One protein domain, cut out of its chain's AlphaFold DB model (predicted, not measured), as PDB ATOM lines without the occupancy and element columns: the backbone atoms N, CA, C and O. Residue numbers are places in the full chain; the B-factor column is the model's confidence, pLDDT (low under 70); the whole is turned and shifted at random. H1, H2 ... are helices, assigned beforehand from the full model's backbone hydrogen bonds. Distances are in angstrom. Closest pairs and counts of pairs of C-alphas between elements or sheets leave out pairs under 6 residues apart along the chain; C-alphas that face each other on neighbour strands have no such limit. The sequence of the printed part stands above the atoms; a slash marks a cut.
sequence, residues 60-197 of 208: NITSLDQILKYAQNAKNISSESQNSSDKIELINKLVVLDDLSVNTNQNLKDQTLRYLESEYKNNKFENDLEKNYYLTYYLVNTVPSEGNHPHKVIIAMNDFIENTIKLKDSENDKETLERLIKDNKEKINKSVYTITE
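Overview. This is residues 60 to 197 of the 208 residues of an uncharacterized protein of bioreactor metagenome (UniProt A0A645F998). The longest helix, H7, makes one side of this domain and folds back beside H6; H6 packs on H5, the core helix, and the hairpin of H1 and H2 covers H5 on the side away from H6 and H7. H4 packs on H5 from another flank, across from H2, while the tiny H3 sits near the end of H2 and touches no helix. The printed part has 138 residues with seven named helices, H1 to H7 in order along the chain, and no named strand; the class is all helix, and the helices that touch are mostly crossed. It is compact, with a radius of gyration of the C-alphas of 14.5 A and spans of 43 by 35 by 27 A.

Arrangement. H7, residues 174 to 195, and H6, residues 149 to 167, form a helical hairpin and touch at a shallow tilt of 26 degrees, opposite ways, the closest C-alphas being those of Phe 160 and Ile 181, 5.1 A apart. H5, residues 129 to 140, is the hub, touching four helices. H5 and H6 form a hairpin at a shallow tilt of 34 degrees, only just short of steep; their closest C-alphas are those of Thr 136 and Asn 158, 5.1 A apart. H1, residues 64 to 78, touches H5 at a steep tilt of 57 degrees, with the closest C-alphas, of Ala 71 and Lys 131, 4.9 A apart. H2, residues 84 to 98, forms a hairpin with H1 and touches H5, where the closest C-alphas, of Ile 91 and Tyr 134, are 5.9 A apart. H4, residues 106 to 121, touches H5 with residues 109 to 116 alone, the closest C-alphas being those of Lys 109 and Leu 139, 6.9 A apart. H3, residues 100 to 103, and H2 meet only through their link. H5 and H7 are apart. In H1, H2, H4 and H5 every O i to N i+4 pair is within hydrogen-bond range; H6 has 14 of 15 and H7 17 of 18, and H3 is too short for such a pair.

Along the chain. H7 runs 31.4 A from C-alpha 174 at (212.442, 153.149, 145.527) to C-alpha 195 at (181.744, 159.131, 148.609). H6 is 27.5 A long, H4 22.5 A, H1 21.1 A, H2 21.0 A, H5 15.8 A and H3 4.7 A. H1 begins at C-alpha 64, (184.318, 167.659, 130.775).

Size, cuts and confidence. The two C-alphas farthest apart, those of Asn 60 and Asn 172, are 44.4 A apart. The printed part has no cut and no long link. The mean pLDDT of the printed part is 88.8; residues 144 to 149 and 192 to 197 are under 70.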
ATOM      1  N   ASN A  60     186.210 179.644 127.581       92.19
ATOM      2  CA  ASN A  60     184.823 179.198 127.658       92.19
ATOM      3  C   ASN A  60     184.758 177.666 127.792       92.19
ATOM      4  O   ASN A  60     184.568 176.948 126.804       92.19
ATOM      5  N   ILE A  61     184.961 177.161 129.011       94.12
ATOM      6  CA  ILE A  61     184.894 175.726 129.310       94.12
ATOM      7  C   ILE A  61     183.488 175.366 129.785       94.12
ATOM      8  O   ILE A  61     183.050 175.761 130.863       94.12
ATOM      9  N   THR A  62     182.780 174.574 128.983       94.12
ATOM     10  CA  THR A  62     181.385 174.188 129.242       94.12
ATOM     11  C   THR A  62     181.196 172.678 129.379       94.12
ATOM     12  O   THR A  62     180.076 172.226 129.607       94.12
ATOM     13  N   SER A  63     182.256 171.879 129.222       96.69
ATOM     14  CA  SER A  63     182.174 170.414 129.209       96.69
ATOM     15  C   SER A  63     183.415 169.736 129.791       96.69
ATOM     16  O   SER A  63     184.526 170.261 129.702       96.69
ATOM     17  N   LEU A  64     183.224 168.529 130.336       96.38
ATOM     18  CA  LEU A  64     184.318 167.659 130.775       96.38
ATOM     19  C   LEU A  64     185.280 167.335 129.622       96.38
ATOM     20  O   LEU A  64     186.490 167.362 129.816       96.38
ATOM     21  N   ASP A  65     184.767 167.102 128.411       97.94
ATOM     22  CA  ASP A  65     185.590 166.782 127.238       97.94
ATOM     23  C   ASP A  65     186.626 167.865 126.922       97.94
ATOM     24  O   ASP A  65     187.728 167.554 126.473       97.94
ATOM     25  N   GLN A  66     186.308 169.141 127.165       96.94
ATOM     26  CA  GLN A  66     187.283 170.223 127.014       96.94
ATOM     27  C   GLN A  66     188.407 170.109 128.049       96.94
ATOM     28  O   GLN A  66     189.571 170.186 127.671       96.94
ATOM     29  N   ILE A  67     188.087 169.846 129.318       97.19
ATOM     30  CA  ILE A  67     189.087 169.634 130.382       97.19
ATOM     31  C   ILE A  67     189.975 168.425 130.050       97.19
ATOM     32  O   ILE A  67     191.200 168.495 130.153       97.19
ATOM     33  N   LEU A  68     189.377 167.330 129.570       97.50
ATOM     34  CA  LEU A  68     190.116 166.135 129.162       97.50
ATOM     35  C   LEU A  68     191.048 166.390 127.969       97.50
ATOM     36  O   LEU A  68     192.094 165.747 127.886       97.50
ATOM     37  N   LYS A  69     190.711 167.323 127.066       96.88
ATOM     38  CA  LYS A  69     191.604 167.741 125.971       96.88
ATOM     39  C   LYS A  69     192.840 168.473 126.487       96.88
ATOM     40  O   LYS A  69     193.928 168.166 126.011       96.88
ATOM     41  N   TYR A  70     192.703 169.361 127.474       96.81
ATOM     42  CA  TYR A  70     193.861 170.000 128.116       96.81
ATOM     43  C   TYR A  70     194.761 168.969 128.805       96.81
ATOM     44  O   TYR A  70     195.962 168.927 128.552       96.81
ATOM     45  N   ALA A  71     194.171 168.046 129.569       97.50
ATOM     46  CA  ALA A  71     194.922 166.966 130.208       97.50
ATOM     47  C   ALA A  71     195.637 166.055 129.192       97.50
ATOM     48  O   ALA A  71     196.774 165.635 129.407       97.50
ATOM     49  N   GLN A  72     194.987 165.760 128.062       97.38
ATOM     50  CA  GLN A  72     195.597 165.000 126.973       97.38
ATOM     51  C   GLN A  72     196.746 165.772 126.313       97.38
ATOM     52  O   GLN A  72     197.771 165.170 125.998       97.38
ATOM     53  N   ASN A  73     196.600 167.085 126.124       96.69
ATOM     54  CA  ASN A  73     197.673 167.927 125.604       96.69
ATOM     55  C   ASN A  73     198.876 167.938 126.554       96.69
ATOM     56  O   ASN A  73     200.005 167.739 126.119       96.69
ATOM     57  N   ALA A  74     198.634 168.052 127.862       97.44
ATOM     58  CA  ALA A  74     199.689 167.998 128.866       97.44
ATOM     59  C   ALA A  74     200.436 166.663 128.881       97.44
ATOM     60  O   ALA A  74     201.666 166.648 128.948       97.44
ATOM     61  N   LYS A  75     199.720 165.541 128.740       96.62
ATOM     62  CA  LYS A  75     200.343 164.230 128.524       96.62
ATOM     63  C   LYS A  75     201.226 164.223 127.272       96.62
ATOM     64  O   LYS A  75     202.346 163.727 127.335       96.62
ATOM     65  N   ASN A  76     200.739 164.749 126.150       96.62
ATOM     66  CA  ASN A  76     201.496 164.758 124.896       96.62
ATOM     67  C   ASN A  76     202.786 165.581 125.033       96.62
ATOM     68  O   ASN A  76     203.859 165.064 124.736       96.62
ATOM     69  N   ILE A  77     202.695 166.804 125.563       96.81
ATOM     70  CA  ILE A  77     203.848 167.697 125.747       96.81
ATOM     71  C   ILE A  77     204.858 167.098 126.732       96.81
ATOM     72  O   ILE A  77     206.045 167.005 126.438       96.81
ATOM     73  N   SER A  78     204.400 166.641 127.900       96.12
ATOM     74  CA  SER A  78     205.304 166.076 128.914       96.12
ATOM     75  C   SER A  78     205.951 164.760 128.476       96.12
ATOM     76  O   SER A  78     207.023 164.418 128.969       96.12
ATOM     77  N   SER A  79     205.363 164.023 127.528       92.06
ATOM     78  CA  SER A  79     205.953 162.775 127.026       92.06
ATOM     79  C   SER A  79     207.297 162.958 126.310       92.06
ATOM     80  O   SER A  79     208.050 161.992 126.197       92.06
ATOM     81  N   GLU A  80     207.625 164.184 125.883       88.50
ATOM     82  CA  GLU A  80     208.917 164.538 125.286       88.50
ATOM     83  C   GLU A  80     210.066 164.491 126.310       88.50
ATOM     84  O   GLU A  80     211.216 164.204 125.959       88.50
ATOM     85  N   SER A  81     209.763 164.716 127.593       91.62
ATOM     86  CA  SER A  81     210.745 164.700 128.677       91.62
ATOM     87  C   SER A  81     211.138 163.278 129.075       91.62
ATOM     88  O   SER A  81     210.293 162.409 129.300       91.62
ATOM     89  N   GLN A  82     212.446 163.050 129.222       87.69
ATOM     90  CA  GLN A  82     212.997 161.731 129.557       87.69
ATOM     91  C   GLN A  82     212.949 161.403 131.052       87.69
ATOM     92  O   GLN A  82     212.927 160.228 131.394       87.69
ATOM     93  N   ASN A  83     212.926 162.409 131.932       91.88
ATOM     94  CA  ASN A  83     212.881 162.199 133.376       91.88
ATOM     95  C   ASN A  83     211.567 162.699 133.995       91.88
ATOM     96  O   ASN A  83     210.889 163.594 133.489       91.88
ATOM     97  N   SER A  84     211.233 162.104 135.127       94.44
ATOM     98  CA  SER A  84     209.985 162.261 135.860       94.44
ATOM     99  C   SER A  84     209.835 163.640 136.480       94.44
ATOM    100  O   SER A  84     208.715 164.136 136.574       94.44
ATOM    101  N   SER A  85     210.941 164.275 136.880       93.88
ATOM    102  CA  SER A  85     210.911 165.621 137.459       93.88
ATOM    103  C   SER A  85     210.456 166.645 136.423       93.88
ATOM    104  O   SER A  85     209.519 167.397 136.682       93.88
ATOM    105  N   ASP A  86     211.049 166.611 135.229       95.38
ATOM    106  CA  ASP A  86     210.707 167.521 134.134       95.38
ATOM    107  C   ASP A  86     209.261 167.311 133.673       95.38
ATOM    108  O   ASP A  86     208.535 168.278 133.442       95.38
ATOM    109  N   LYS A  87     208.801 166.052 133.606       96.38
ATOM    110  CA  LYS A  87     207.398 165.726 133.304       96.38
ATOM    111  C   LYS A  87     206.435 166.392 134.280       96.38
ATOM    112  O   LYS A  87     205.476 167.039 133.861       96.38
ATOM    113  N   ILE A  88     206.695 166.226 135.576       97.38
ATOM    114  CA  ILE A  88     205.875 166.799 136.647       97.38
ATOM    115  C   ILE A  88     205.902 168.327 136.572       97.38
ATOM    116  O   ILE A  88     204.847 168.958 136.629       97.38
ATOM    117  N   GLU A  89     207.080 168.927 136.397       97.50
ATOM    118  CA  GLU A  89     207.224 170.379 136.302       97.50
ATOM    119  C   GLU A  89     206.462 170.953 135.100       97.50
ATOM    120  O   GLU A  89     205.736 171.938 135.251       97.50
ATOM    121  N   LEU A  90     206.566 170.326 133.924       97.81
ATOM    122  CA  LEU A  90     205.826 170.738 132.729       97.81
ATOM    123  C   LEU A  90     204.314 170.663 132.936       97.81
ATOM    124  O   LEU A  90     203.603 171.608 132.594       97.81
ATOM    125  N   ILE A  91     203.815 169.575 133.530       98.19
ATOM    126  CA  ILE A  91     202.381 169.427 133.808       98.19
ATOM    127  C   ILE A  91     201.911 170.482 134.815       98.19
ATOM    128  O   ILE A  91     200.869 171.101 134.604       98.19
ATOM    129  N   ASN A  92     202.691 170.750 135.867       97.69
ATOM    130  CA  ASN A  92     202.365 171.788 136.847       97.69
ATOM    131  C   ASN A  92     202.266 173.171 136.182       97.69
ATOM    132  O   ASN A  92     201.303 173.903 136.423       97.69
ATOM    133  N   LYS A  93     203.225 173.516 135.311       97.44
ATOM    134  CA  LYS A  93     203.208 174.773 134.544       97.44
ATOM    135  C   LYS A  93     201.984 174.866 133.640       97.44
ATOM    136  O   LYS A  93     201.358 175.921 133.596       97.44
ATOM    137  N   LEU A  94     201.626 173.781 132.956       97.44
ATOM    138  CA  LEU A  94     200.445 173.731 132.092       97.44
ATOM    139  C   LEU A  94     199.147 173.948 132.870       97.44
ATOM    140  O   LEU A  94     198.350 174.779 132.461       97.44
ATOM    141  N   VAL A  95     198.959 173.299 134.024       96.56
ATOM    142  CA  VAL A  95     197.767 173.524 134.865       96.56
ATOM    143  C   VAL A  95     197.635 174.991 135.283       96.56
ATOM    144  O   VAL A  95     196.529 175.530 135.290       96.56
ATOM    145  N   VAL A  96     198.754 175.642 135.620       95.44
ATOM    146  CA  VAL A  96     198.772 177.074 135.949       95.44
ATOM    147  C   VAL A  96     198.414 177.914 134.726       95.44
ATOM    148  O   VAL A  96     197.534 178.762 134.817       95.44
ATOM    149  N   LEU A  97     199.068 177.670 133.588       96.12
ATOM    150  CA  LEU A  97     198.847 178.425 132.357       96.12
ATOM    151  C   LEU A  97     197.413 178.297 131.855       96.12
ATOM    152  O   LEU A  97     196.821 179.316 131.516       96.12
ATOM    153  N   ASP A  98     196.857 177.084 131.849       94.62
ATOM    154  CA  ASP A  98     195.492 176.777 131.410       94.62
ATOM    155  C   ASP A  98     194.428 177.496 132.250       94.62
ATOM    156  O   ASP A  98     193.311 177.709 131.784       94.62
ATOM    157  N   ASP A  99     194.770 177.891 133.481       92.88
ATOM    158  CA  ASP A  99     193.946 178.705 134.379       92.88
ATOM    159  C   ASP A  99     192.496 178.197 134.497       92.88
ATOM    160  O   ASP A  99     191.519 178.946 134.592       92.88
ATOM    161  N   LEU A 100     192.328 176.869 134.486       92.00
ATOM    162  CA  LEU A 100     191.008 176.242 134.563       92.00
ATOM    163  C   LEU A 100     190.292 176.594 135.876       92.00
ATOM    164  O   LEU A 100     189.069 176.513 135.950       92.00
ATOM    165  N   SER A 101     191.030 177.009 136.910       86.25
ATOM    166  CA  SER A 101     190.505 177.382 138.227       86.25
ATOM    167  C   SER A 101     189.422 178.459 138.182       86.25
ATOM    168  O   SER A 101     188.389 178.308 138.840       86.25
ATOM    169  N   VAL A 102     189.644 179.498 137.373       88.12
ATOM    170  CA  VAL A 102     188.746 180.646 137.196       88.12
ATOM    171  C   VAL A 102     187.854 180.506 135.962       88.12
ATOM    172  O   VAL A 102     186.909 181.275 135.805       88.12
ATOM    173  N   ASN A 103     188.135 179.521 135.104       89.44
ATOM    174  CA  ASN A 103     187.416 179.266 133.854       89.44
ATOM    175  C   ASN A 103     186.503 178.023 133.906       89.44
ATOM    176  O   ASN A 103     185.943 177.619 132.889       89.44
ATOM    177  N   THR A 104     186.328 177.402 135.077       91.69
ATOM    178  CA  THR A 104     185.429 176.254 135.284       91.69
ATOM    179  C   THR A 104     184.518 176.469 136.488       91.69
ATOM    180  O   THR A 104     184.858 177.166 137.443       91.69
ATOM    181  N   ASN A 105     183.341 175.843 136.462       90.38
ATOM    182  CA  ASN A 105     182.392 175.863 137.575       90.38
ATOM    183  C   ASN A 105     182.480 174.581 138.427       90.38
ATOM    184  O   ASN A 105     183.154 173.616 138.068       90.38
ATOM    185  N   GLN A 106     181.766 174.562 139.556       88.19
ATOM    186  CA  GLN A 106     181.783 173.424 140.480       88.19
ATOM    187  C   GLN A 106     181.299 172.114 139.838       88.19
ATOM    188  O   GLN A 106     181.909 171.074 140.054       88.19
ATOM    189  N   ASN A 107     180.267 172.157 138.989       89.75
ATOM    190  CA  ASN A 107     179.751 170.963 138.314       89.75
ATOM    191  C   ASN A 107     180.827 170.283 137.444       89.75
ATOM    192  O   ASN A 107     180.937 169.059 137.431       89.75
ATOM    193  N   LEU A 108     181.657 171.063 136.747       93.38
ATOM    194  CA  LEU A 108     182.770 170.525 135.960       93.38
ATOM    195  C   LEU A 108     183.881 169.930 136.839       93.38
ATOM    196  O   LEU A 108     184.441 168.890 136.485       93.38
ATOM    197  N   LYS A 109     184.158 170.528 138.004       91.00
ATOM    198  CA  LYS A 109     185.089 169.961 138.997       91.00
ATOM    199  C   LYS A 109     184.583 168.609 139.512       91.00
ATOM    200  O   LYS A 109     185.340 167.641 139.528       91.00
ATOM    201  N   ASP A 110     183.291 168.508 139.824       88.00
ATOM    202  CA  ASP A 110     182.664 167.266 140.296       88.00
ATOM    203  C   ASP A 110     182.649 166.179 139.207       88.00
ATOM    204  O   ASP A 110     182.922 165.008 139.476       88.00
ATOM    205  N   GLN A 111     182.375 166.548 137.950       90.94
ATOM    206  CA  GLN A 111     182.490 165.631 136.808       90.94
ATOM    207  C   GLN A 111     183.925 165.131 136.613       90.94
ATOM    208  O   GLN A 111     184.124 163.944 136.356       90.94
ATOM    209  N   THR A 112     184.915 166.008 136.777       94.31
ATOM    210  CA  THR A 112     186.336 165.646 136.674       94.31
ATOM    211  C   THR A 112     186.746 164.675 137.783       94.31
ATOM    212  O   THR A 112     187.417 163.681 137.511       94.31
ATOM    213  N   LEU A 113     186.286 164.895 139.020       91.12
ATOM    214  CA  LEU A 113     186.514 163.957 140.121       91.12
ATOM    215  C   LEU A 113     185.880 162.587 139.837       91.12
ATOM    216  O   LEU A 113     186.556 161.569 139.956       91.12
ATOM    217  N   ARG A 114     184.617 162.545 139.391       88.81
ATOM    218  CA  ARG A 114     183.941 161.284 139.029       88.81
ATOM    219  C   ARG A 114     184.647 160.538 137.898       88.81
ATOM    220  O   ARG A 114     184.714 159.309 137.923       88.81
ATOM    221  N   TYR A 115     185.191 161.265 136.921       93.19
ATOM    222  CA  TYR A 115     186.031 160.678 135.880       93.19
ATOM    223  C   TYR A 115     187.260 159.990 136.493       93.19
ATOM    224  O   TYR A 115     187.495 158.814 136.219       93.19
ATOM    225  N   LEU A 116     187.994 160.675 137.375       92.88
ATOM    226  CA  LEU A 116     189.174 160.112 138.041       92.88
ATOM    227  C   LEU A 116     188.831 158.896 138.914       92.88
ATOM    228  O   LEU A 116     189.526 157.883 138.872       92.88
ATOM    229  N   GLU A 117     187.728 158.945 139.658       88.50
ATOM    230  CA  GLU A 117     187.244 157.801 140.437       88.50
ATOM    231  C   GLU A 117     186.912 156.595 139.555       88.50
ATOM    232  O   GLU A 117     187.231 155.460 139.913       88.50
ATOM    233  N   SER A 118     186.276 156.825 138.403       89.06
ATOM    234  CA  SER A 118     185.982 155.775 137.425       89.06
ATOM    235  C   SER A 118     187.266 155.163 136.867       89.06
ATOM    236  O   SER A 118     187.399 153.938 136.824       89.06
ATOM    237  N   GLU A 119     188.245 155.990 136.497       91.12
ATOM    238  CA  GLU A 119     189.547 155.516 136.023       91.12
ATOM    239  C   GLU A 119     190.272 154.696 137.100       91.12
ATOM    240  O   GLU A 119     190.842 153.644 136.800       91.12
ATOM    241  N   TYR A 120     190.189 155.107 138.368       88.88
ATOM    242  CA  TYR A 120     190.731 154.343 139.489       88.88
ATOM    243  C   TYR A 120     190.021 152.995 139.685       88.88
ATOM    244  O   TYR A 120     190.676 151.951 139.686       88.88
ATOM    245  N   LYS A 121     188.683 152.983 139.775       86.19
ATOM    246  CA  LYS A 121     187.871 151.760 139.963       86.19
ATOM    247  C   LYS A 121     188.066 150.741 138.841       86.19
ATOM    248  O   LYS A 121     188.040 149.539 139.088       86.19
ATOM    249  N   ASN A 122     188.283 151.221 137.620       86.69
ATOM    250  CA  ASN A 122     188.485 150.381 136.443       86.69
ATOM    251  C   ASN A 122     189.953 149.973 136.227       86.69
ATOM    252  O   ASN A 122     190.272 149.432 135.169       86.69
ATOM    253  N   ASN A 123     190.845 150.217 137.201       82.62
ATOM    254  CA  ASN A 123     192.288 149.952 137.115       82.62
ATOM    255  C   ASN A 123     192.962 150.620 135.898       82.62
ATOM    256  O   ASN A 123     193.899 150.077 135.318       82.62
ATOM    257  N   LYS A 124     192.472 151.795 135.489       83.62
ATOM    258  CA  LYS A 124     193.024 152.598 134.387       83.62
ATOM    259  C   LYS A 124     193.851 153.788 134.859       83.62
ATOM    260  O   LYS A 124     194.536 154.407 134.052       83.62
ATOM    261  N   PHE A 125     193.848 154.073 136.159       80.38
ATOM    262  CA  PHE A 125     194.574 155.204 136.742       80.38
ATOM    263  C   PHE A 125     196.067 155.222 136.392       80.38
ATOM    264  O   PHE A 125     196.619 156.277 136.090       80.38
ATOM    265  N   GLU A 126     196.694 154.045 136.383       85.81
ATOM    266  CA  GLU A 126     198.119 153.861 136.091       85.81
ATOM    267  C   GLU A 126     198.427 153.809 134.580       85.81
ATOM    268  O   GLU A 126     199.580 153.971 134.185       85.81
ATOM    269  N   ASN A 127     197.416 153.630 133.720       86.81
ATOM    270  CA  ASN A 127     197.608 153.550 132.264       86.81
ATOM    271  C   ASN A 127     197.888 154.927 131.640       86.81
ATOM    272  O   ASN A 127     198.549 155.013 130.609       86.81
ATOM    273  N   ASP A 128     197.390 155.989 132.274       90.81
ATOM    274  CA  ASP A 128     197.452 157.370 131.791       90.81
ATOM    275  C   ASP A 128     197.932 158.328 132.901       90.81
ATOM    276  O   ASP A 128     197.310 159.357 133.163       90.81
ATOM    277  N   LEU A 129     199.046 157.984 133.563       93.69
ATOM    278  CA  LEU A 129     199.575 158.714 134.728       93.69
ATOM    279  C   LEU A 129     199.712 160.220 134.487       93.69
ATOM    280  O   LEU A 129     199.185 160.995 135.270       93.69
ATOM    281  N   GLU A 130     200.359 160.654 133.408       95.81
ATOM    282  CA  GLU A 130     200.591 162.077 133.134       95.81
ATOM    283  C   GLU A 130     199.274 162.855 132.922       95.81
ATOM    284  O   GLU A 130     199.102 163.962 133.436       95.81
ATOM    285  N   LYS A 131     198.297 162.251 132.230       97.25
ATOM    286  CA  LYS A 131     196.963 162.845 132.036       97.25
ATOM    287  C   LYS A 131     196.206 162.924 133.362       97.25
ATOM    288  O   LYS A 131     195.601 163.948 133.672       97.25
ATOM    289  N   ASN A 132     196.226 161.848 134.143       96.81
ATOM    290  CA  ASN A 132     195.540 161.802 135.428       96.81
ATOM    291  C   ASN A 132     196.207 162.739 136.446       96.81
ATOM    292  O   ASN A 132     195.491 163.374 137.213       96.81
ATOM    293  N   TYR A 133     197.535 162.902 136.388       97.25
ATOM    294  CA  TYR A 133     198.292 163.851 137.206       97.25
ATOM    295  C   TYR A 133     197.854 165.290 136.932       97.25
ATOM    296  O   TYR A 133     197.558 166.025 137.869       97.25
ATOM    297  N   TYR A 134     197.722 165.675 135.656       98.06
ATOM    298  CA  TYR A 134     197.183 166.988 135.286       98.06
ATOM    299  C   TYR A 134     195.819 167.232 135.946       98.06
ATOM    300  O   TYR A 134     195.600 168.266 136.575       98.06
ATOM    301  N   LEU A 135     194.900 166.269 135.830       97.38
ATOM    302  CA  LEU A 135     193.536 166.403 136.346       97.38
ATOM    303  C   LEU A 135     193.503 166.469 137.878       97.38
ATOM    304  O   LEU A 135     192.780 167.297 138.434       97.38
ATOM    305  N   THR A 136     194.279 165.630 138.573       95.69
ATOM    306  CA  THR A 136     194.350 165.671 140.038       95.69
ATOM    307  C   THR A 136     194.998 166.957 140.521       95.69
ATOM    308  O   THR A 136     194.467 167.575 141.439       95.69
ATOM    309  N   TYR A 137     196.073 167.413 139.875       96.38
ATOM    310  CA  TYR A 137     196.752 168.655 140.231       96.38
ATOM    311  C   TYR A 137     195.851 169.873 139.991       96.38
ATOM    312  O   TYR A 137     195.753 170.752 140.850       96.38
ATOM    313  N   TYR A 138     195.101 169.896 138.885       95.44
ATOM    314  CA  TYR A 138     194.034 170.874 138.656       95.44
ATOM    315  C   TYR A 138     193.013 170.872 139.803       95.44
ATOM    316  O   TYR A 138     192.692 171.928 140.343       95.44
ATOM    317  N   LEU A 139     192.520 169.715 140.242       93.56
ATOM    318  CA  LEU A 139     191.545 169.666 141.333       93.56
ATOM    319  C   LEU A 139     192.141 170.069 142.695       93.56
ATOM    320  O   LEU A 139     191.482 170.797 143.439       93.56
ATOM    321  N   VAL A 140     193.381 169.666 143.012       91.19
ATOM    322  CA  VAL A 140     194.088 170.071 144.247       91.19
ATOM    323  C   VAL A 140     194.142 171.594 144.353       91.19
ATOM    324  O   VAL A 140     193.858 172.150 145.412       91.19
ATOM    325  N   ASN A 141     194.454 172.274 143.250       85.56
ATOM    326  CA  ASN A 141     194.618 173.726 143.221       85.56
ATOM    327  C   ASN A 141     193.293 174.507 143.149       85.56
ATOM    328  O   ASN A 141     193.310 175.736 143.182       85.56
ATOM    329  N   THR A 142     192.141 173.836 143.025       81.56
ATOM    330  CA  THR A 142     190.864 174.511 142.713       81.56
ATOM    331  C   THR A 142     189.683 174.123 143.588       81.56
ATOM    332  O   THR A 142     188.663 174.826 143.573       81.56
ATOM    333  N   VAL A 143     189.792 173.029 144.338       75.31
ATOM    334  CA  VAL A 143     188.806 172.608 145.334       75.31
ATOM    335  C   VAL A 143     189.252 173.136 146.702       75.31
ATOM    336  O   VAL A 143     190.353 172.798 147.130       75.31
ATOM    337  N   PRO A 144     188.436 173.942 147.409       68.19
ATOM    338  CA  PRO A 144     188.785 174.454 148.733       68.19
ATOM    339  C   PRO A 144     189.093 173.331 149.734       68.19
ATOM    340  O   PRO A 144     188.410 172.304 149.757       68.19
ATOM    341  N   SER A 145     190.097 173.551 150.584       64.19
ATOM    342  CA  SER A 145     190.562 172.582 151.583       64.19
ATOM    343  C   SER A 145     189.662 172.472 152.822       64.19
ATOM    344  O   SER A 145     189.750 171.490 153.564       64.19
ATOM    345  N   GLU A 146     188.781 173.447 153.059       53.66
ATOM    346  CA  GLU A 146     187.946 173.494 154.261       53.66
ATOM    347  C   GLU A 146     186.741 172.541 154.173       53.66
ATOM    348  O   GLU A 146     185.872 172.662 153.311       53.66
ATOM    349  N   GLY A 147     186.687 171.572 155.093       51.50
ATOM    350  CA  GLY A 147     185.495 170.770 155.406       51.50
ATOM    351  C   GLY A 147     185.116 169.648 154.431       51.50
ATOM    352  O   GLY A 147     184.223 168.867 154.747       51.50
ATOM    353  N   ASN A 148     185.784 169.510 153.281       59.22
ATOM    354  CA  ASN A 148     185.321 168.622 152.210       59.22
ATOM    355  C   ASN A 148     186.115 167.300 152.146       59.22
ATOM    356  O   ASN A 148     187.279 167.270 151.742       59.22
ATOM    357  N   HIS A 149     185.466 166.178 152.482       60.75
ATOM    358  CA  HIS A 149     185.993 164.819 152.270       60.75
ATOM    359  C   HIS A 149     186.574 164.592 150.850       60.75
ATOM    360  O   HIS A 149     187.655 164.005 150.760       60.75
ATOM    361  N   PRO A 150     185.970 165.115 149.756       72.44
ATOM    362  CA  PRO A 150     186.533 165.028 148.405       72.44
ATOM    363  C   PRO A 150     187.967 165.562 148.269       72.44
ATOM    364  O   PRO A 150     188.767 164.970 147.550       72.44
ATOM    365  N   HIS A 151     188.336 166.625 148.993       78.44
ATOM    366  CA  HIS A 151     189.660 167.244 148.862       78.44
ATOM    367  C   HIS A 151     190.788 166.315 149.340       78.44
ATOM    368  O   HIS A 151     191.835 166.219 148.704       78.44
ATOM    369  N   LYS A 152     190.557 165.543 150.412       83.12
ATOM    370  CA  LYS A 152     191.531 164.550 150.901       83.12
ATOM    371  C   LYS A 152     191.756 163.418 149.898       83.12
ATOM    372  O   LYS A 152     192.876 162.929 149.778       83.12
ATOM    373  N   VAL A 153     190.703 163.013 149.184       87.06
ATOM    374  CA  VAL A 153     190.791 161.979 148.139       87.06
ATOM    375  C   VAL A 153     191.580 162.488 146.952       87.06
ATOM    376  O   VAL A 153     192.464 161.787 146.474       87.06
ATOM    377  N   ILE A 154     191.297 163.718 146.522       90.06
ATOM    378  CA  ILE A 154     192.002 164.377 145.423       90.06
ATOM    379  C   ILE A 154     193.505 164.464 145.726       90.06
ATOM    380  O   ILE A 154     194.307 164.087 144.876       90.06
ATOM    381  N   ILE A 155     193.888 164.871 146.945       91.31
ATOM    382  CA  ILE A 155     195.297 164.879 147.378       91.31
ATOM    383  C   ILE A 155     195.885 163.466 147.333       91.31
ATOM    384  O   ILE A 155     196.940 163.262 146.746       91.31
ATOM    385  N   ALA A 156     195.197 162.467 147.895       92.56
ATOM    386  CA  ALA A 156     195.703 161.095 147.892       92.56
ATOM    387  C   ALA A 156     195.875 160.531 146.469       92.56
ATOM    388  O   ALA A 156     196.852 159.830 146.211       92.56
ATOM    389  N   MET A 157     194.959 160.846 145.546       93.88
ATOM    390  CA  MET A 157     195.076 160.507 144.125       93.88
ATOM    391  C   MET A 157     196.264 161.220 143.476       93.88
ATOM    392  O   MET A 157     197.043 160.568 142.788       93.88
ATOM    393  N   ASN A 158     196.429 162.521 143.728       95.56
ATOM    394  CA  ASN A 158     197.553 163.296 143.214       95.56
ATOM    395  C   ASN A 158     198.892 162.706 143.671       95.56
ATOM    396  O   ASN A 158     199.735 162.379 142.842       95.56
ATOM    397  N   ASP A 159     199.045 162.494 144.979       95.69
ATOM    398  CA  ASP A 159     200.269 161.960 145.571       95.69
ATOM    399  C   ASP A 159     200.540 160.522 145.112       95.69
ATOM    400  O   ASP A 159     201.693 160.128 144.942       95.69
ATOM    401  N   PHE A 160     199.501 159.701 144.930       95.44
ATOM    402  CA  PHE A 160     199.646 158.367 144.347       95.44
ATOM    403  C   PHE A 160     200.276 158.463 142.953       95.44
ATOM    404  O   PHE A 160     201.329 157.872 142.725       95.44
ATOM    405  N   ILE A 161     199.677 159.254 142.058       95.56
ATOM    406  CA  ILE A 161     200.130 159.383 140.669       95.56
ATOM    407  C   ILE A 161     201.537 159.987 140.606       95.56
ATOM    408  O   ILE A 161     202.396 159.454 139.906       95.56
ATOM    409  N   GLU A 162     201.793 161.065 141.352       96.06
ATOM    410  CA  GLU A 162     203.090 161.747 141.374       96.06
ATOM    411  C   GLU A 162     204.213 160.799 141.810       96.06
ATOM    412  O   GLU A 162     205.259 160.721 141.163       96.06
ATOM    413  N   ASN A 163     203.987 160.023 142.876       95.94
ATOM    414  CA  ASN A 163     204.969 159.052 143.355       95.94
ATOM    415  C   ASN A 163     205.153 157.892 142.369       95.94
ATOM    416  O   ASN A 163     206.281 157.437 142.184       95.94
ATOM    417  N   THR A 164     204.091 157.437 141.692       94.56
ATOM    418  CA  THR A 164     204.204 156.422 140.631       94.56
ATOM    419  C   THR A 164     204.992 156.936 139.425       94.56
ATOM    420  O   THR A 164     205.760 156.171 138.844       94.56
ATOM    421  N   ILE A 165     204.854 158.216 139.059       94.12
ATOM    422  CA  ILE A 165     205.690 158.843 138.025       94.12
ATOM    423  C   ILE A 165     207.152 158.838 138.490       94.12
ATOM    424  O   ILE A 165     207.978 158.219 137.826       94.12
ATOM    425  N   LYS A 166     207.457 159.406 139.667       94.06
ATOM    426  CA  LYS A 166     208.826 159.479 140.222       94.06
ATOM    427  C   LYS A 166     209.512 158.120 140.357       94.06
ATOM    428  O   LYS A 166     210.718 158.022 140.136       94.06
ATOM    429  N   LEU A 167     208.760 157.073 140.698       93.62
ATOM    430  CA  LEU A 167     209.286 155.717 140.864       93.62
ATOM    431  C   LEU A 167     209.963 155.183 139.592       93.62
ATOM    432  O   LEU A 167     210.894 154.392 139.710       93.62
ATOM    433  N   LYS A 168     209.539 155.626 138.399       88.06
ATOM    434  CA  LYS A 168     210.101 155.166 137.116       88.06
ATOM    435  C   LYS A 168     211.598 155.454 136.976       88.06
ATOM    436  O   LYS A 168     212.296 154.648 136.370       88.06
ATOM    437  N   ASP A 169     212.073 156.537 137.592       86.75
ATOM    438  CA  ASP A 169     213.465 156.992 137.478       86.75
ATOM    439  C   ASP A 169     214.231 156.919 138.810       86.75
ATOM    440  O   ASP A 169     215.363 157.389 138.911       86.75
ATOM    441  N   SER A 170     213.617 156.359 139.857       82.56
ATOM    442  CA  SER A 170     214.177 156.380 141.211       82.56
ATOM    443  C   SER A 170     214.883 155.074 141.561       82.56
ATOM    444  O   SER A 170     214.241 154.084 141.910       82.56
ATOM    445  N   GLU A 171     216.216 155.089 141.553       75.69
ATOM    446  CA  GLU A 171     217.022 153.974 142.076       75.69
ATOM    447  C   GLU A 171     217.223 154.067 143.600       75.69
ATOM    448  O   GLU A 171     217.116 153.061 144.298       75.69
ATOM    449  N   ASN A 172     217.448 155.274 144.133       79.12
ATOM    450  CA  ASN A 172     217.815 155.473 145.544       79.12
ATOM    451  C   ASN A 172     216.613 155.582 146.501       79.12
ATOM    452  O   ASN A 172     216.740 155.241 147.673       79.12
ATOM    453  N   ASP A 173     215.445 156.011 146.010       88.44
ATOM    454  CA  ASP A 173     214.256 156.282 146.838       88.44
ATOM    455  C   ASP A 173     213.126 155.258 146.646       88.44
ATOM    456  O   ASP A 173     211.995 155.458 147.102       88.44
ATOM    457  N   LYS A 174     213.425 154.141 145.975       91.81
ATOM    458  CA  LYS A 174     212.442 153.149 145.527       91.81
ATOM    459  C   LYS A 174     211.537 152.638 146.654       91.81
ATOM    460  O   LYS A 174     210.318 152.722 146.540       91.81
ATOM    461  N   GLU A 175     212.120 152.164 147.756       93.50
ATOM    462  CA  GLU A 175     211.369 151.601 148.890       93.50
ATOM    463  C   GLU A 175     210.440 152.645 149.535       93.50
ATOM    464  O   GLU A 175     209.289 152.362 149.877       93.50
ATOM    465  N   THR A 176     210.920 153.885 149.655       95.06
ATOM    466  CA  THR A 176     210.126 154.991 150.194       95.06
ATOM    467  C   THR A 176     208.936 155.302 149.291       95.06
ATOM    468  O   THR A 176     207.815 155.430 149.788       95.06
ATOM    469  N   LEU A 177     209.153 155.388 147.977       94.88
ATOM    470  CA  LEU A 177     208.096 155.659 147.003       94.88
ATOM    471  C   LEU A 177     207.064 154.526 146.952       94.88
ATOM    472  O   LEU A 177     205.869 154.801 146.976       94.88
ATOM    473  N   GLU A 178     207.493 153.263 146.967       95.25
ATOM    474  CA  GLU A 178     206.591 152.103 147.013       95.25
ATOM    475  C   GLU A 178     205.691 152.124 148.257       95.25
ATOM    476  O   GLU A 178     204.479 151.890 148.162       95.25
ATOM    477  N   ARG A 179     206.251 152.479 149.421       96.56
ATOM    478  CA  ARG A 179     205.476 152.659 150.656       96.56
ATOM    479  C   ARG A 179     204.458 153.793 150.527       96.56
ATOM    480  O   ARG A 179     203.292 153.589 150.856       96.56
ATOM    481  N   LEU A 180     204.864 154.956 150.017       96.06
ATOM    482  CA  LEU A 180     203.967 156.103 149.820       96.06
ATOM    483  C   LEU A 180     202.826 155.784 148.845       96.06
ATOM    484  O   LEU A 180     201.672 156.126 149.110       96.06
ATOM    485  N   ILE A 181     203.126 155.086 147.747       95.19
ATOM    486  CA  ILE A 181     202.134 154.624 146.767       95.19
ATOM    487  C   ILE A 181     201.112 153.709 147.446       95.19
ATOM    488  O   ILE A 181     199.905 153.909 147.290       95.19
ATOM    489  N   LYS A 182     201.571 152.734 148.242       95.19
ATOM    490  CA  LYS A 182     200.686 151.830 148.986       95.19
ATOM    491  C   LYS A 182     199.798 152.588 149.978       95.19
ATOM    492  O   LYS A 182     198.582 152.394 149.968       95.19
ATOM    493  N   ASP A 183     200.381 153.477 150.778       94.50
ATOM    494  CA  ASP A 183     199.654 154.269 151.775       94.50
ATOM    495  C   ASP A 183     198.573 155.140 151.114       94.50
ATOM    496  O   ASP A 183     197.439 155.227 151.595       94.50
ATOM    497  N   ASN A 184     198.888 155.764 149.976       93.62
ATOM    498  CA  ASN A 184     197.923 156.572 149.233       93.62
ATOM    499  C   ASN A 184     196.832 155.719 148.582       93.62
ATOM    500  O   ASN A 184     195.663 156.097 148.646       93.62
ATOM    501  N   LYS A 185     197.160 154.529 148.067       91.94
ATOM    502  CA  LYS A 185     196.162 153.566 147.574       91.94
ATOM    503  C   LYS A 185     195.161 153.178 148.664       91.94
ATOM    504  O   LYS A 185     193.956 153.132 148.418       91.94
ATOM    505  N   GLU A 186     195.625 152.963 149.896       91.06
ATOM    506  CA  GLU A 186     194.746 152.699 151.042       91.06
ATOM    507  C   GLU A 186     193.842 153.893 151.385       91.06
ATOM    508  O   GLU A 186     192.655 153.696 151.658       91.06
ATOM    509  N   LYS A 187     194.365 155.127 151.350       89.62
ATOM    510  CA  LYS A 187     193.564 156.348 151.562       89.62
ATOM    511  C   LYS A 187     192.492 156.515 150.486       89.62
ATOM    512  O   LYS A 187     191.343 156.801 150.829       89.62
ATOM    513  N   ILE A 188     192.846 156.309 149.215       89.00
ATOM    514  CA  ILE A 188     191.900 156.374 148.092       89.00
ATOM    515  C   ILE A 188     190.810 155.323 148.295       89.00
ATOM    516  O   ILE A 188     189.637 155.677 148.313       89.00
ATOM    517  N   ASN A 189     191.180 154.064 148.553       86.44
ATOM    518  CA  ASN A 189     190.217 152.988 148.790       86.44
ATOM    519  C   ASN A 189     189.249 153.332 149.925       86.44
ATOM    520  O   ASN A 189     188.042 153.296 149.713       86.44
ATOM    521  N   LYS A 190     189.756 153.733 151.099       81.50
ATOM    522  CA  LYS A 190     188.918 154.118 152.248       81.50
ATOM    523  C   LYS A 190     187.926 155.228 151.908       81.50
ATOM    524  O   LYS A 190     186.831 155.232 152.447       81.50
ATOM    525  N   SER A 191     188.301 156.140 151.018       72.94
ATOM    526  CA  SER A 191     187.510 157.330 150.720       72.94
ATOM    527  C   SER A 191     186.535 157.145 149.554       72.94
ATOM    528  O   SER A 191     185.442 157.706 149.571       72.94
ATOM    529  N   VAL A 192     186.896 156.330 148.560       65.94
ATOM    530  CA  VAL A 192     186.012 155.967 147.443       65.94
ATOM    531  C   VAL A 192     184.787 155.195 147.943       65.94
ATOM    532  O   VAL A 192     183.714 155.354 147.370       65.94
ATOM    533  N   TYR A 193     184.910 154.431 149.037       53.59
ATOM    534  CA  TYR A 193     183.756 153.799 149.690       53.59
ATOM    535  C   TYR A 193     182.822 154.820 150.366       53.59
ATOM    536  O   TYR A 193     181.608 154.680 150.254       53.59
ATOM    537  N   THR A 194     183.358 155.886 150.970       52.41
ATOM    538  CA  THR A 194     182.575 156.911 151.691       52.41
ATOM    539  C   THR A 194     181.862 157.913 150.767       52.41
ATOM    540  O   THR A 194     180.836 158.472 151.139       52.41
ATOM    541  N   ILE A 195     182.367 158.170 149.551       49.94
ATOM    542  CA  ILE A 195     181.744 159.131 148.609       49.94
ATOM    543  C   ILE A 195     180.530 158.534 147.883       49.94
ATOM    544  O   ILE A 195     179.600 159.272 147.563       49.94
ATOM    545  N   THR A 196     180.479 157.211 147.689       50.88
ATOM    546  CA  THR A 196     179.291 156.521 147.144       50.88
ATOM    547  C   THR A 196     178.019 156.763 147.962       50.88
ATOM    548  O   THR A 196     176.930 156.612 147.426       50.88
ATOM    549  N   GLU A 197     178.138 157.160 149.231       49.78
ATOM    550  CA  GLU A 197     177.004 157.503 150.100       49.78
ATOM    551  C   GLU A 197     176.577 158.979 149.981       49.78
ATOM    552  O   GLU A 197     175.497 159.346 150.428       49.78
TER     553      GLU A 197